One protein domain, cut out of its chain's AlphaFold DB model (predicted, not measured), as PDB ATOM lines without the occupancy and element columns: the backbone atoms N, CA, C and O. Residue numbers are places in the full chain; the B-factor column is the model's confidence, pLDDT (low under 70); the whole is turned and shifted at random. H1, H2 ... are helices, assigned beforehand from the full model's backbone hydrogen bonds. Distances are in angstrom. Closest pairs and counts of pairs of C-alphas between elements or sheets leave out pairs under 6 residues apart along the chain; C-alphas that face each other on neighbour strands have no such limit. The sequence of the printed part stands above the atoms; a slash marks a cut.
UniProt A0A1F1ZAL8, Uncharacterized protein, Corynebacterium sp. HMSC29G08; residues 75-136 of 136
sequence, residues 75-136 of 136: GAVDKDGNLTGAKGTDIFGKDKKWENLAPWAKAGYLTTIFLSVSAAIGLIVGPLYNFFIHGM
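This is residues 75 to 136 of the 136 residues of an uncharacterized protein of Corynebacterium sp. HMSC29G08 (UniProt A0A1F1ZAL8). Reading from the first residue, you meet a small loose head and then one long, gently kinked helix, H2, which sticks out from it with residues 110 to 126 and 128 to 134 standing free. The head holds a folded-back tail with no named element, residues 75 to 87, the one-turn helix H1, and the loop that leads from H1 into H2. The printed part has 62 residues with two named helices, H1 then H2, and no named strand; its class is all helix. The whole is extended, with a radius of gyration of the C-alphas of 19.0 A, and spans 64 by 24 by 13 A, only just a rod.

Pass residues 75 to 87 and you reach H1, residues 88 to 92. A short link of 10 residues leads on to H2, residues 103 to 134. H1 and H2 are close but not clearly touching: their closest C-alphas, those of Ile 91 and Tyr 109, are 7.9 A apart. Farther along, H2 has a kink of 27 degrees near residue 121. In H1 every O i to N i+4 pair is within hydrogen-bond range; in H2, 26 of 28 are.

Find C-alpha 88 at (113.544, 217.619, 157.078), where H1 begins; it is 5.8 A from first to last C-alpha. Then find C-alpha 103 at (126.957, 214.308, 154.040); from there H2 runs 45.0 A to C-alpha 134 at (109.484, 199.054, 115.429).

Look to Asp 80 and Met 136 for the two C-alphas farthest apart, 64.6 A. The printed part has no cut, and Met 136 is the chain's last residue. In the B-factor column you will find a mean pLDDT of the printed part of 80.6, with values under 70 at residues 75 to 86, 88 and 135 to 136.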
ATOM      1  N   GLY A  75     129.688 209.912 158.571       64.44
ATOM      2  CA  GLY A  75     129.358 211.295 158.907       64.44
ATOM      3  C   GLY A  75     128.013 211.428 159.622       64.44
ATOM      4  O   GLY A  75     127.447 212.518 159.613       64.44
ATOM      5  N   ALA A  76     127.503 210.327 160.192       65.19
ATOM      6  CA  ALA A  76     126.279 210.258 160.989       65.19
ATOM      7  C   ALA A  76     126.504 210.688 162.448       65.19
ATOM      8  O   ALA A  76     125.546 210.799 163.211       65.19
ATOM      9  N   VAL A  77     127.765 210.907 162.834       64.12
ATOM     10  CA  VAL A  77     128.188 211.335 164.167       64.12
ATOM     11  C   VAL A  77     129.215 212.458 164.026       64.12
ATOM     12  O   VAL A  77     130.173 212.326 163.259       64.12
ATOM     13  N   ASP A  78     129.005 213.563 164.739       67.62
ATOM     14  CA  ASP A  78     129.919 214.708 164.768       67.62
ATOM     15  C   ASP A  78     131.172 214.397 165.610       67.62
ATOM     16  O   ASP A  78     131.251 213.371 166.294       67.62
ATOM     17  N   LYS A  79     132.165 215.289 165.592       66.62
ATOM     18  CA  LYS A  79     133.416 215.162 166.362       66.62
ATOM     19  C   LYS A  79     133.179 214.979 167.863       66.62
ATOM     20  O   LYS A  79     133.997 214.350 168.523       66.62
ATOM     21  N   ASP A  80     132.036 215.450 168.357       68.81
ATOM     22  CA  ASP A  80     131.636 215.378 169.763       68.81
ATOM     23  C   ASP A  80     130.822 214.116 170.112       68.81
ATOM     24  O   ASP A  80     130.323 213.992 171.228       68.81
ATOM     25  N   GLY A  81     130.647 213.174 169.176       63.50
ATOM     26  CA  GLY A  81     129.900 211.932 169.420       63.50
ATOM     27  C   GLY A  81     128.377 212.062 169.289       63.50
ATOM     28  O   GLY A  81     127.659 211.079 169.464       63.50
ATOM     29  N   ASN A  82     127.873 213.247 168.931       69.25
ATOM     30  CA  ASN A  82     126.447 213.495 168.720       69.25
ATOM     31  C   ASN A  82     125.990 213.029 167.334       69.25
ATOM     32  O   ASN A  82     126.677 213.266 166.342       69.25
ATOM     33  N   LEU A  83     124.801 212.427 167.249       66.44
ATOM     34  CA  LEU A  83     124.195 212.052 165.970       66.44
ATOM     35  C   LEU A  83     123.902 213.300 165.125       66.44
ATOM     36  O   LEU A  83     123.147 214.184 165.539       66.44
ATOM     37  N   THR A  84     124.441 213.350 163.910       67.69
ATOM     38  CA  THR A  84     124.148 214.395 162.921       67.69
ATOM     39  C   THR A  84     122.838 214.053 162.212       67.69
ATOM     40  O   THR A  84     122.780 213.506 161.107       67.69
ATOM     41  N   GLY A  85     121.728 214.336 162.892       64.38
ATOM     42  CA  GLY A  85     120.399 214.202 162.307       64.38
ATOM     43  C   GLY A  85     120.204 215.192 161.158       64.38
ATOM     44  O   GLY A  85     120.493 216.378 161.294       64.38
ATOM     45  N   ALA A  86     119.675 214.725 160.028       68.88
ATOM     46  CA  ALA A  86     119.246 215.611 158.955       68.88
ATOM     47  C   ALA A  86     117.786 216.007 159.203       68.88
ATOM     48  O   ALA A  86     116.874 215.184 159.092       68.88
ATOM     49  N   LYS A  87     117.551 217.260 159.598       74.88
ATOM     50  CA  LYS A  87     116.195 217.748 159.853       74.88
ATOM     51  C   LYS A  87     115.496 218.005 158.522       74.88
ATOM     52  O   LYS A  87     116.026 218.710 157.669       74.88
ATOM     53  N   GLY A  88     114.288 217.469 158.336       64.38
ATOM     54  CA  GLY A  88     113.544 217.619 157.078       64.38
ATOM     55  C   GLY A  88     113.272 219.079 156.695       64.38
ATOM     56  O   GLY A  88     113.309 219.419 155.517       64.38
ATOM     57  N   THR A  89     113.096 219.962 157.683       76.19
ATOM     58  CA  THR A  89     112.985 221.416 157.479       76.19
ATOM     59  C   THR A  89     114.237 222.031 156.869       76.19
ATOM     60  O   THR A  89     114.133 223.008 156.141       76.19
ATOM     61  N   ASP A  90     115.409 221.453 157.114       77.44
ATOM     62  CA  ASP A  90     116.679 222.000 156.635       77.44
ATOM     63  C   ASP A  90     116.974 221.542 155.194       77.44
ATOM     64  O   ASP A  90     117.715 222.212 154.475       77.44
ATOM     65  N   ILE A  91     116.358 220.430 154.759       78.75
ATOM     66  CA  ILE A  91     116.461 219.861 153.401       78.75
ATOM     67  C   ILE A  91     115.357 220.411 152.478       78.75
ATOM     68  O   ILE A  91     115.622 220.824 151.348       78.75
ATOM     69  N   PHE A  92     114.110 220.409 152.957       82.31
ATOM     70  CA  PHE A  92     112.909 220.691 152.161       82.31
ATOM     71  C   PHE A  92     112.167 221.961 152.589       82.31
ATOM     72  O   PHE A  92     111.163 222.318 151.977       82.31
ATOM     73  N   GLY A  93     112.627 222.647 153.638       78.88
ATOM     74  CA  GLY A  93     112.041 223.912 154.065       78.88
ATOM     75  C   GLY A  93     112.412 225.080 153.154       78.88
ATOM     76  O   GLY A  93     113.205 224.962 152.219       78.88
ATOM     77  N   LYS A  94     111.805 226.232 153.452       74.00
ATOM     78  CA  LYS A  94     111.998 227.481 152.701       74.00
ATOM     79  C   LYS A  94     113.430 228.010 152.849       74.00
ATOM     80  O   LYS A  94     114.044 228.378 151.855       74.00
ATOM     81  N   ASP A  95     113.977 227.931 154.063       76.56
ATOM     82  CA  ASP A  95     115.341 228.348 154.390       76.56
ATOM     83  C   ASP A  95     116.258 227.123 154.470       76.56
ATOM     84  O   ASP A  95     116.450 226.515 155.526       76.56
ATOM     85  N   LYS A  96     116.803 226.718 153.321       70.50
ATOM     86  CA  LYS A  96     117.650 225.523 153.219       70.50
ATOM     87  C   LYS A  96     119.002 225.765 153.885       70.50
ATOM     88  O   LYS A  96     119.801 226.567 153.403       70.50
ATOM     89  N   LYS A  97     119.313 225.025 154.950       76.44
ATOM     90  CA  LYS A  97     120.596 225.142 155.668       76.44
ATOM     91  C   LYS A  97     121.640 224.166 155.146       76.44
ATOM     92  O   LYS A  97     122.180 223.357 155.894       76.44
ATOM     93  N   TRP A  98     121.947 224.278 153.855       75.44
ATOM     94  CA  TRP A  98     122.817 223.365 153.110       75.44
ATOM     95  C   TRP A  98     124.164 223.067 153.757       75.44
ATOM     96  O   TRP A  98     124.653 221.951 153.627       75.44
ATOM     97  N   GLU A  99     124.779 224.018 154.450       74.69
ATOM     98  CA  GLU A  99     126.090 223.822 155.078       74.69
ATOM     99  C   GLU A  99     126.030 222.889 156.291       74.69
ATOM    100  O   GLU A  99     126.966 222.124 156.505       74.69
ATOM    101  N   ASN A 100     124.896 222.862 156.995       74.56
ATOM    102  CA  ASN A 100     124.715 222.122 158.244       74.56
ATOM    103  C   ASN A 100     124.153 220.701 158.048       74.56
ATOM    104  O   ASN A 100     123.945 219.972 159.015       74.56
ATOM    105  N   LEU A 101     123.866 220.303 156.805       76.94
ATOM    106  CA  LEU A 101     123.353 218.968 156.500       76.94
ATOM    107  C   LEU A 101     124.464 217.919 156.587       76.94
ATOM    108  O   LEU A 101     125.553 218.100 156.034       76.94
ATOM    109  N   ALA A 102     124.131 216.765 157.169       78.00
ATOM    110  CA  ALA A 102     124.989 215.590 157.140       78.00
ATOM    111  C   ALA A 102     125.315 215.165 155.685       78.00
ATOM    112  O   ALA A 102     124.452 215.274 154.802       78.00
ATOM    113  N   PRO A 103     126.526 214.642 155.403       81.81
ATOM    114  CA  PRO A 103     126.957 214.308 154.040       81.81
ATOM    115  C   PRO A 103     126.027 213.330 153.310       81.81
ATOM    116  O   PRO A 103     125.750 213.507 152.123       81.81
ATOM    117  N   TRP A 104     125.493 212.334 154.025       78.38
ATOM    118  CA  TRP A 104     124.560 211.350 153.467       78.38
ATOM    119  C   TRP A 104     123.249 211.992 152.994       78.38
ATOM    120  O   TRP A 104     122.694 211.575 151.981       78.38
ATOM    121  N   ALA A 105     122.777 213.039 153.679       83.94
ATOM    122  CA  ALA A 105     121.540 213.731 153.332       83.94
ATOM    123  C   ALA A 105     121.711 214.591 152.073       83.94
ATOM    124  O   ALA A 105     120.828 214.612 151.217       83.94
ATOM    125  N   LYS A 106     122.875 215.239 151.909       85.44
ATOM    126  CA  LYS A 106     123.214 215.954 150.665       85.44
ATOM    127  C   LYS A 106     123.289 214.991 149.483       85.44
ATOM    128  O   LYS A 106     122.703 215.260 148.437       85.44
ATOM    129  N   ALA A 107     123.980 213.865 149.671       87.00
ATOM    130  CA  ALA A 107     124.083 212.824 148.656       87.00
ATOM    131  C   ALA A 107     122.696 212.283 148.282       87.00
ATOM    132  O   ALA A 107     122.367 212.242 147.101       87.00
ATOM    133  N   GLY A 108     121.860 211.964 149.274       87.50
ATOM    134  CA  GLY A 108     120.490 211.492 149.066       87.50
ATOM    135  C   GLY A 108     119.598 212.490 148.322       87.50
ATOM    136  O   GLY A 108     118.826 212.096 147.458       87.50
ATOM    137  N   TYR A 109     119.709 213.788 148.603       86.88
ATOM    138  CA  TYR A 109     118.926 214.799 147.888       86.88
ATOM    139  C   TYR A 109     119.383 214.982 146.432       86.88
ATOM    140  O   TYR A 109     118.566 215.150 145.529       86.88
ATOM    141  N   LEU A 110     120.692 214.950 146.172       90.88
ATOM    142  CA  LEU A 110     121.198 215.048 144.801       90.88
ATOM    143  C   LEU A 110     120.833 213.812 143.977       90.88
ATOM    144  O   LEU A 110     120.464 213.946 142.809       90.88
ATOM    145  N   THR A 111     120.894 212.620 144.575       92.94
ATOM    146  CA  THR A 111     120.517 211.387 143.879       92.94
ATOM    147  C   THR A 111     119.034 211.365 143.541       92.94
ATOM    148  O   THR A 111     118.702 210.964 142.430       92.94
ATOM    149  N   THR A 112     118.145 211.838 144.420       90.38
ATOM    150  CA  THR A 112     116.703 211.887 144.118       90.38
ATOM    151  C   THR A 112     116.382 212.858 142.990       90.38
ATOM    152  O   THR A 112     115.607 212.503 142.102       90.38
ATOM    153  N   ILE A 113     117.012 214.039 142.954       91.25
ATOM    154  CA  ILE A 113     116.863 214.967 141.821       91.25
ATOM    155  C   ILE A 113     117.343 214.309 140.530       91.25
ATOM    156  O   ILE A 113     116.627 214.320 139.528       91.25
ATOM    157  N   PHE A 114     118.534 213.713 140.550       94.94
ATOM    158  CA  PHE A 114     119.089 213.054 139.375       94.94
ATOM    159  C   PHE A 114     118.182 211.925 138.870       94.94
ATOM    160  O   PHE A 114     117.914 211.848 137.669       94.94
ATOM    161  N   LEU A 115     117.662 211.089 139.773       94.62
ATOM    162  CA  LEU A 115     116.727 210.018 139.432       94.62
ATOM    163  C   LEU A 115     115.428 210.575 138.849       94.62
ATOM    164  O   LEU A 115     114.948 210.059 137.846       94.62
ATOM    165  N   SER A 116     114.891 211.646 139.438       94.88
ATOM    166  CA  SER A 116     113.658 212.283 138.972       94.88
ATOM    167  C   SER A 116     113.797 212.809 137.543       94.88
ATOM    168  O   SER A 116     112.915 212.581 136.717       94.88
ATOM    169  N   VAL A 117     114.901 213.493 137.236       95.25
ATOM    170  CA  VAL A 117     115.165 214.017 135.886       95.25
ATOM    171  C   VAL A 117     115.414 212.870 134.908       95.25
ATOM    172  O   VAL A 117     114.855 212.854 133.812       95.25
ATOM    173  N   SER A 118     116.201 211.875 135.318       93.94
ATOM    174  CA  SER A 118     116.500 210.701 134.491       93.94
ATOM    175  C   SER A 118     115.239 209.904 134.151       93.94
ATOM    176  O   SER A 118     115.079 209.475 133.011       93.94
ATOM    177  N   ALA A 119     114.316 209.747 135.104       95.06
ATOM    178  CA  ALA A 119     113.042 209.067 134.889       95.06
ATOM    179  C   ALA A 119     112.164 209.806 133.868       95.06
ATOM    180  O   ALA A 119     111.618 209.175 132.964       95.06
ATOM    181  N   ALA A 120     112.079 211.137 133.959       94.75
ATOM    182  CA  ALA A 120     111.327 211.941 132.998       94.75
ATOM    183  C   ALA A 120     111.876 211.789 131.568       94.75
ATOM    184  O   ALA A 120     111.107 211.608 130.626       94.75
ATOM    185  N   ILE A 121     113.202 211.793 131.405       93.38
ATOM    186  CA  ILE A 121     113.847 211.572 130.102       93.38
ATOM    187  C   ILE A 121     113.601 210.140 129.612       93.38
ATOM    188  O   ILE A 121     113.261 209.940 128.447       93.38
ATOM    189  N   GLY A 122     113.724 209.140 130.488       91.75
ATOM    190  CA  GLY A 122     113.489 207.736 130.148       91.75
ATOM    191  C   GLY A 122     112.074 207.469 129.628       91.75
ATOM    192  O   GLY A 122     111.913 206.720 128.665       91.75
ATOM    193  N   LEU A 123     111.064 208.141 130.193       93.44
ATOM    194  CA  LEU A 123     109.678 208.064 129.716       93.44
ATOM    195  C   LEU A 123     109.474 208.641 128.311       93.44
ATOM    196  O   LEU A 123     108.516 208.266 127.649       93.44
ATOM    197  N   ILE A 124     110.353 209.528 127.845       91.12
ATOM    198  CA  ILE A 124     110.299 210.093 126.490       91.12
ATOM    199  C   ILE A 124     111.112 209.219 125.530       91.12
ATOM    200  O   ILE A 124     110.634 208.830 124.464       91.12
ATOM    201  N   VAL A 125     112.340 208.873 125.920       90.44
ATOM    202  CA  VAL A 125     113.279 208.127 125.074       90.44
ATOM    203  C   VAL A 125     112.807 206.693 124.831       90.44
ATOM    204  O   VAL A 125     112.962 206.201 123.718       90.44
ATOM    205  N   GLY A 126     112.200 206.031 125.820       86.75
ATOM    206  CA  GLY A 126     111.703 204.657 125.682       86.75
ATOM    207  C   GLY A 126     110.666 204.501 124.559       86.75
ATOM    208  O   GLY A 126     110.905 203.736 123.621       86.75
ATOM    209  N   PRO A 127     109.545 205.247 124.592       88.00
ATOM    210  CA  PRO A 127     108.552 205.230 123.523       88.00
ATOM    211  C   PRO A 127     109.101 205.699 122.174       88.00
ATOM    212  O   PRO A 127     108.776 205.095 121.155       88.00
ATOM    213  N   LEU A 128     109.958 206.730 122.149       88.44
ATOM    214  CA  LEU A 128     110.570 207.210 120.904       88.44
ATOM    215  C   LEU A 128     111.470 206.151 120.262       88.44
ATOM    216  O   LEU A 128     111.351 205.891 119.071       88.44
ATOM    217  N   TYR A 129     112.340 205.505 121.040       89.06
ATOM    218  CA  TYR A 129     113.182 204.413 120.554       89.06
ATOM    219  C   TYR A 129     112.333 203.257 120.013       89.06
ATOM    220  O   TYR A 129     112.608 202.738 118.932       89.06
ATOM    221  N   ASN A 130     111.257 202.900 120.721       85.31
ATOM    222  CA  ASN A 130     110.320 201.886 120.256       85.31
ATOM    223  C   ASN A 130     109.644 202.281 118.930       85.31
ATOM    224  O   ASN A 130     109.549 201.453 118.030       85.31
ATOM    225  N   PHE A 131     109.229 203.543 118.786       89.00
ATOM    226  CA  PHE A 131     108.616 204.067 117.564       89.00
ATOM    227  C   PHE A 131     109.584 204.081 116.372       89.00
ATOM    228  O   PHE A 131     109.214 203.635 115.293       89.00
ATOM    229  N   PHE A 132     110.830 204.529 116.545       87.62
ATOM    230  CA  PHE A 132     111.792 204.579 115.435       87.62
ATOM    231  C   PHE A 132     112.307 203.203 115.000       87.62
ATOM    232  O   PHE A 132     112.650 203.043 113.833       87.62
ATOM    233  N   ILE A 133     112.389 202.225 115.909       87.75
ATOM    234  CA  ILE A 133     112.875 200.880 115.560       87.75
ATOM    235  C   ILE A 133     111.756 199.947 115.093       87.75
ATOM    236  O   ILE A 133     111.990 199.152 114.190       87.75
ATOM    237  N   HIS A 134     110.567 200.012 115.699       83.19
ATOM    238  CA  HIS A 134     109.484 199.054 115.429       83.19
ATOM    239  C   HIS A 134     108.217 199.693 114.843       83.19
ATOM    240  O   HIS A 134     107.283 198.973 114.505       83.19
ATOM    241  N   GLY A 135     108.141 201.023 114.790       66.44
ATOM    242  CA  GLY A 135     106.980 201.760 114.286       66.44
ATOM    243  C   GLY A 135     107.128 202.311 112.864       66.44
ATOM    244  O   GLY A 135     106.139 202.817 112.339       66.44
ATOM    245  N   MET A 136     108.322 202.227 112.260       57.09
ATOM    246  CA  MET A 136     108.558 202.492 110.829       57.09
ATOM    247  C   MET A 136     108.556 201.203 110.015       57.09
ATOM    248  O   MET A 136     109.066 200.185 110.536       57.09
TER     249      MET A 136